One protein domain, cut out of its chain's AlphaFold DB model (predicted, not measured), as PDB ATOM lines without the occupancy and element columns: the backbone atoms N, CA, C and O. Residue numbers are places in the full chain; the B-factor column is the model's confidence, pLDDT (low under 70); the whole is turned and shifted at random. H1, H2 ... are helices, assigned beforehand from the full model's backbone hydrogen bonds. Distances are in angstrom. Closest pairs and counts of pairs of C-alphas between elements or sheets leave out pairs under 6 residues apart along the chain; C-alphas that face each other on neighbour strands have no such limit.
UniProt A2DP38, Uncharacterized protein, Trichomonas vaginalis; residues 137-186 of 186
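AT A GLANCE: This is residues 137 to 186 of the 186 residues of an uncharacterized protein of Trichomonas vaginalis (UniProt A2DP38). Three short helices, H1 between H2 and H3 in contact, share the domain with one long loop, residues 153 to 178, which leaves H2, swings out to the far end of the domain and folds back to H3. H2 and the far part of this loop, around Asn 174, make the two ends of the longest axis, and residues 152 to 157 stick out. The printed part has 50 residues with three named helices, in the order H1, H2, H3, and no named strand; its class is all helix, though only 20 of the 50 residues are in named elements. The whole is compact, with a radius of gyration of the C-alphas of 11.0 A and spans of 29 by 23 by 16 A.

IN THESE COORDINATES: H1 is residues 137 to 141, 6.1 A from first to last C-alpha, and begins at C-alpha 137 at (38.045, -13.310, 1.138). H2, the longest helix by residues, is residues 145 to 152 and measures 10.5 A, with C-alpha 145 at (41.891, -24.392, 1.456). H3 is residues 179 to 185, 9.8 A long, ending at C-alpha 185 at (30.062, -17.331, -6.294).

HOW THE PARTS SIT: H1 and H2 touch only at the corner by their tight link of 3 residues; their closest C-alphas, those of Ala 139 and Phe 148, are 5.3 A apart. H1 touches H3, with the C-alphas of Ile 140 and Cys 183 closest at 5.9 A. H2 and H3 are apart. In H1, H2 and H3 every O i to N i+4 pair is within hydrogen-bond range.

THE WHOLE: The two C-alphas farthest apart, those of Glu 146 and Asn 174, are 30.8 A apart. The printed part has no cut and ends at His 186, the chain's last residue. The link from H2 to H3 is long, with 26 residues. Mean pLDDT of the printed part is 83.7, and residues 163 to 168 are under 70.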
ATOM      1  N   PHE A 137      38.471 -13.651   2.501       82.06
ATOM      2  CA  PHE A 137      38.045 -13.310   1.138       82.06
ATOM      3  C   PHE A 137      39.034 -13.771   0.070       82.06
ATOM      4  O   PHE A 137      38.629 -14.343  -0.938       82.06
ATOM      5  N   ARG A 138      40.336 -13.547   0.289       84.19
ATOM      6  CA  ARG A 138      41.371 -14.036  -0.630       84.19
ATOM      7  C   ARG A 138      41.376 -15.562  -0.660       84.19
ATOM      8  O   ARG A 138      41.539 -16.134  -1.734       84.19
ATOM      9  N   ALA A 139      41.195 -16.190   0.502       89.88
ATOM     10  CA  ALA A 139      41.155 -17.640   0.594       89.88
ATOM     11  C   ALA A 139      39.989 -18.225  -0.215       89.88
ATOM     12  O   ALA A 139      40.199 -19.143  -0.999       89.88
ATOM     13  N   ILE A 140      38.801 -17.621  -0.118       89.44
ATOM     14  CA  ILE A 140      37.626 -17.990  -0.919       89.44
ATOM     15  C   ILE A 140      37.889 -17.752  -2.416       89.44
ATOM     16  O   ILE A 140      37.767 -18.670  -3.218       89.44
ATOM     17  N   MET A 141      38.315 -16.543  -2.795       87.31
ATOM     18  CA  MET A 141      38.494 -16.146  -4.200       87.31
ATOM     19  C   MET A 141      39.487 -17.025  -4.969       87.31
ATOM     20  O   MET A 141      39.279 -17.281  -6.155       87.31
ATOM     21  N   TYR A 142      40.571 -17.457  -4.320       88.25
ATOM     22  CA  TYR A 142      41.625 -18.272  -4.934       88.25
ATOM     23  C   TYR A 142      41.575 -19.748  -4.523       88.25
ATOM     24  O   TYR A 142      42.504 -20.488  -4.843       88.25
ATOM     25  N   ASN A 143      40.506 -20.178  -3.846       90.00
ATOM     26  CA  ASN A 143      40.337 -21.547  -3.359       90.00
ATOM     27  C   ASN A 143      41.542 -22.054  -2.527       90.00
ATOM     28  O   ASN A 143      41.998 -23.188  -2.678       90.00
ATOM     29  N   ASP A 144      42.087 -21.194  -1.662       92.38
ATOM     30  CA  ASP A 144      43.166 -21.533  -0.727       92.38
ATOM     31  C   ASP A 144      42.574 -22.215   0.513       92.38
ATOM     32  O   ASP A 144      42.173 -21.570   1.489       92.38
ATOM     33  N   LEU A 145      42.500 -23.545   0.436       93.31
ATOM     34  CA  LEU A 145      41.891 -24.392   1.456       93.31
ATOM     35  C   LEU A 145      42.593 -24.288   2.818       93.31
ATOM     36  O   LEU A 145      41.918 -24.300   3.845       93.31
ATOM     37  N   GLU A 146      43.923 -24.168   2.841       93.25
ATOM     38  CA  GLU A 146      44.698 -24.110   4.086       93.25
ATOM     39  C   GLU A 146      44.392 -22.820   4.852       93.25
ATOM     40  O   GLU A 146      44.010 -22.861   6.026       93.25
ATOM     41  N   SER A 147      44.466 -21.672   4.166       92.25
ATOM     42  CA  SER A 147      44.090 -20.389   4.762       92.25
ATOM     43  C   SER A 147      42.620 -20.375   5.182       92.25
ATOM     44  O   SER A 147      42.299 -19.840   6.242       92.25
ATOM     45  N   PHE A 148      41.726 -20.951   4.370       92.94
ATOM     46  CA  PHE A 148      40.295 -20.991   4.667       92.94
ATOM     47  C   PHE A 148      40.005 -21.750   5.966       92.94
ATOM     48  O   PHE A 148      39.361 -21.185   6.847       92.94
ATOM     49  N   ILE A 149      40.542 -22.967   6.130       93.75
ATOM     50  CA  ILE A 149      40.397 -23.767   7.363       93.75
ATOM     51  C   ILE A 149      40.921 -22.989   8.573       93.75
ATOM     52  O   ILE A 149      40.240 -22.857   9.587       93.75
ATOM     53  N   PHE A 150      42.101 -22.383   8.443       93.94
ATOM     54  CA  PHE A 150      42.676 -21.587   9.521       93.94
ATOM     55  C   PHE A 150      41.796 -20.396   9.944       93.94
ATOM     56  O   PHE A 150      41.830 -19.996  11.108       93.94
ATOM     57  N   PHE A 151      41.013 -19.798   9.037       91.25
ATOM     58  CA  PHE A 151      40.064 -18.742   9.402       91.25
ATOM     59  C   PHE A 151      38.795 -19.281  10.062       91.25
ATOM     60  O   PHE A 151      38.295 -18.630  10.981       91.25
ATOM     61  N   THR A 152      38.278 -20.428   9.614       93.06
ATOM     62  CA  THR A 152      37.026 -20.998  10.132       93.06
ATOM     63  C   THR A 152      37.181 -21.639  11.511       93.06
ATOM     64  O   THR A 152      36.210 -21.699  12.260       93.06
ATOM     65  N   GLU A 153      38.392 -22.071  11.877       94.94
ATOM     66  CA  GLU A 153      38.699 -22.657  13.192       94.94
ATOM     67  C   GLU A 153      38.949 -21.621  14.303       94.94
ATOM     68  O   GLU A 153      39.105 -21.985  15.469       94.94
ATOM     69  N   ARG A 154      39.001 -20.322  13.982       91.12
ATOM     70  CA  ARG A 154      39.196 -19.269  14.991       91.12
ATOM     71  C   ARG A 154      37.941 -19.076  15.836       91.12
ATOM     72  O   ARG A 154      36.836 -18.963  15.307       91.12
ATOM     73  N   ASP A 155      38.136 -18.908  17.142       93.06
ATOM     74  CA  ASP A 155      37.059 -18.515  18.052       93.06
ATOM     75  C   ASP A 155      36.379 -17.223  17.570       93.06
ATOM     76  O   ASP A 155      37.034 -16.214  17.294       93.06
ATOM     77  N   GLY A 156      35.048 -17.262  17.479       88.56
ATOM     78  CA  GLY A 156      34.238 -16.138  17.008       88.56
ATOM     79  C   GLY A 156      34.074 -16.043  15.489       88.56
ATOM     80  O   GLY A 156      33.568 -15.025  15.020       88.56
ATOM     81  N   PHE A 157      34.471 -17.064  14.718       90.62
ATOM     82  CA  PHE A 157      34.118 -17.154  13.301       90.62
ATOM     83  C   PHE A 157      32.595 -17.193  13.107       90.62
ATOM     84  O   PHE A 157      31.892 -18.004  13.713       90.62
ATOM     85  N   ASP A 158      32.101 -16.332  12.220       87.94
ATOM     86  CA  ASP A 158      30.702 -16.276  11.811       87.94
ATOM     87  C   ASP A 158      30.612 -16.445  10.290       87.94
ATOM     88  O   ASP A 158      31.085 -15.610   9.518       87.94
ATOM     89  N   LYS A 159      30.003 -17.549   9.852       84.44
ATOM     90  CA  LYS A 159      29.803 -17.865   8.429       84.44
ATOM     91  C   LYS A 159      28.860 -16.880   7.728       84.44
ATOM     92  O   LYS A 159      28.972 -16.699   6.516       84.44
ATOM     93  N   ASP A 160      27.960 -16.254   8.489       85.56
ATOM     94  CA  ASP A 160      26.947 -15.317   8.002       85.56
ATOM     95  C   ASP A 160      27.452 -13.863   8.106       85.56
ATOM     96  O   ASP A 160      26.715 -12.907   7.857       85.56
ATOM     97  N   GLN A 161      28.737 -13.675   8.435       84.06
ATOM     98  CA  GLN A 161      29.370 -12.367   8.483       84.06
ATOM     99  C   GLN A 161      29.381 -11.713   7.093       84.06
ATOM    100  O   GLN A 161      30.017 -12.194   6.159       84.06
ATOM    101  N   THR A 162      28.749 -10.541   7.003       76.19
ATOM    102  CA  THR A 162      28.718  -9.686   5.799       76.19
ATOM    103  C   THR A 162      29.602  -8.431   5.919       76.19
ATOM    104  O   THR A 162      29.713  -7.631   4.990       76.19
ATOM    105  N   ARG A 163      30.241  -8.212   7.081       60.38
ATOM    106  CA  ARG A 163      31.026  -6.996   7.390       60.38
ATOM    107  C   ARG A 163      32.449  -7.049   6.820       60.38
ATOM    108  O   ARG A 163      33.141  -8.048   6.995       60.38
ATOM    109  N   GLY A 164      32.920  -5.918   6.274       55.91
ATOM    110  CA  GLY A 164      34.302  -5.722   5.787       55.91
ATOM    111  C   GLY A 164      34.458  -5.766   4.264       55.91
ATOM    112  O   GLY A 164      35.563  -5.948   3.759       55.91
ATOM    113  N   TYR A 165      33.346  -5.641   3.544       59.47
ATOM    114  CA  TYR A 165      33.271  -5.870   2.114       59.47
ATOM    115  C   TYR A 165      33.472  -4.610   1.280       59.47
ATOM    116  O   TYR A 165      33.011  -3.524   1.636       59.47
ATOM    117  N   ASN A 166      34.095  -4.785   0.121       60.22
ATOM    118  CA  ASN A 166      34.096  -3.776  -0.912       60.22
ATOM    119  C   ASN A 166      32.914  -3.997  -1.854       60.22
ATOM    120  O   ASN A 166      32.964  -4.857  -2.732       60.22
ATOM    121  N   TYR A 167      31.873  -3.190  -1.674       63.28
ATOM    122  CA  TYR A 167      30.672  -3.189  -2.511       63.28
ATOM    123  C   TYR A 167      30.971  -3.002  -4.008       63.28
ATOM    124  O   TYR A 167      30.139  -3.354  -4.829       63.28
ATOM    125  N   ASN A 168      32.160  -2.507  -4.370       66.50
ATOM    126  CA  ASN A 168      32.539  -2.268  -5.763       66.50
ATOM    127  C   ASN A 168      33.113  -3.498  -6.481       66.50
ATOM    128  O   ASN A 168      33.302  -3.452  -7.693       66.50
ATOM    129  N   LEU A 169      33.466  -4.572  -5.760       74.19
ATOM    130  CA  LEU A 169      34.116  -5.745  -6.365       74.19
ATOM    131  C   LEU A 169      33.112  -6.817  -6.812       74.19
ATOM    132  O   LEU A 169      33.487  -7.759  -7.499       74.19
ATOM    133  N   TYR A 170      31.847  -6.699  -6.429       79.19
ATOM    134  CA  TYR A 170      30.814  -7.696  -6.691       79.19
ATOM    135  C   TYR A 170      29.493  -7.005  -7.019       79.19
ATOM    136  O   TYR A 170      29.386  -5.798  -6.797       79.19
ATOM    137  N   PRO A 171      28.496  -7.727  -7.558       82.81
ATOM    138  CA  PRO A 171      27.232  -7.115  -7.932       82.81
ATOM    139  C   PRO A 171      26.566  -6.464  -6.718       82.81
ATOM    140  O   PRO A 171      26.739  -6.906  -5.584       82.81
ATOM    141  N   TYR A 172      25.824  -5.387  -6.948       76.69
ATOM    142  CA  TYR A 172      25.197  -4.655  -5.857       76.69
ATOM    143  C   TYR A 172      24.150  -5.514  -5.135       76.69
ATOM    144  O   TYR A 172      23.201  -5.997  -5.754       76.69
ATOM    145  N   ASP A 173      24.291  -5.636  -3.814       76.19
ATOM    146  CA  ASP A 173      23.275  -6.195  -2.925       76.19
ATOM    147  C   ASP A 173      23.169  -5.350  -1.646       76.19
ATOM    148  O   ASP A 173      24.170  -5.049  -0.992       76.19
ATOM    149  N   ASN A 174      21.940  -4.987  -1.267       71.75
ATOM    150  CA  ASN A 174      21.648  -4.142  -0.101       71.75
ATOM    151  C   ASN A 174      22.153  -4.723   1.232       71.75
ATOM    152  O   ASN A 174      22.345  -3.981   2.196       71.75
ATOM    153  N   LYS A 175      22.298  -6.047   1.326       77.38
ATOM    154  CA  LYS A 175      22.716  -6.773   2.532       77.38
ATOM    155  C   LYS A 175      24.188  -7.182   2.483       77.38
ATOM    156  O   LYS A 175      24.740  -7.550   3.524       77.38
ATOM    157  N   GLY A 176      24.822  -7.067   1.316       79.62
ATOM    158  CA  GLY A 176      26.134  -7.636   1.034       79.62
ATOM    159  C   GLY A 176      26.091  -9.164   0.957       79.62
ATOM    160  O   GLY A 176      25.037  -9.775   1.112       79.62
ATOM    161  N   TYR A 177      27.254  -9.775   0.741       82.31
ATOM    162  CA  TYR A 177      27.391 -11.228   0.649       82.31
ATOM    163  C   TYR A 177      28.062 -11.786   1.902       82.31
ATOM    164  O   TYR A 177      29.081 -11.267   2.366       82.31
ATOM    165  N   SER A 178      27.494 -12.860   2.436       87.62
ATOM    166  CA  SER A 178      28.105 -13.700   3.466       87.62
ATOM    167  C   SER A 178      29.304 -14.475   2.912       87.62
ATOM    168  O   SER A 178      29.438 -14.671   1.701       87.62
ATOM    169  N   PHE A 179      30.167 -14.992   3.792       87.94
ATOM    170  CA  PHE A 179      31.259 -15.872   3.359       87.94
ATOM    171  C   PHE A 179      30.746 -17.114   2.624       87.94
ATOM    172  O   PHE A 179      31.375 -17.544   1.659       87.94
ATOM    173  N   LEU A 180      29.593 -17.656   3.029       89.06
ATOM    174  CA  LEU A 180      28.979 -18.799   2.356       89.06
ATOM    175  C   LEU A 180      28.526 -18.459   0.928       89.06
ATOM    176  O   LEU A 180      28.796 -19.226   0.007       89.06
ATOM    177  N   GLU A 181      27.876 -17.313   0.724       89.06
ATOM    178  CA  GLU A 181      27.469 -16.871  -0.618       89.06
ATOM    179  C   GLU A 181      28.682 -16.614  -1.516       89.06
ATOM    180  O   GLU A 181      28.666 -16.971  -2.693       89.06
ATOM    181  N   LEU A 182      29.770 -16.081  -0.954       87.62
ATOM    182  CA  LEU A 182      31.023 -15.901  -1.682       87.62
ATOM    183  C   LEU A 182      31.679 -17.231  -2.068       87.62
ATOM    184  O   LEU A 182      32.238 -17.323  -3.158       87.62
ATOM    185  N   CYS A 183      31.584 -18.268  -1.230       89.12
ATOM    186  CA  CYS A 183      32.007 -19.621  -1.599       89.12
ATOM    187  C   CYS A 183      31.200 -20.194  -2.772       89.12
ATOM    188  O   CYS A 183      31.739 -20.985  -3.532       89.12
ATOM    189  N   CYS A 184      29.919 -19.837  -2.912       89.44
ATOM    190  CA  CYS A 184      29.096 -20.280  -4.042       89.44
ATOM    191  C   CYS A 184      29.345 -19.472  -5.321       89.44
ATOM    192  O   CYS A 184      29.102 -19.971  -6.416       89.44
ATOM    193  N   TYR A 185      29.769 -18.219  -5.175       88.50
ATOM    194  CA  TYR A 185      30.062 -17.331  -6.294       88.50
ATOM    195  C   TYR A 185      31.373 -17.697  -7.018       88.50
ATOM    196  O   TYR A 185      31.440 -17.573  -8.241       88.50
ATOM    197  N   HIS A 186      32.405 -18.116  -6.274       87.75
ATOM    198  CA  HIS A 186      33.767 -18.392  -6.776       87.75
ATOM    199  C   HIS A 186      34.002 -19.833  -7.226       87.75
ATOM    200  O   HIS A 186      34.882 -20.004  -8.112       87.75
TER     201      HIS A 186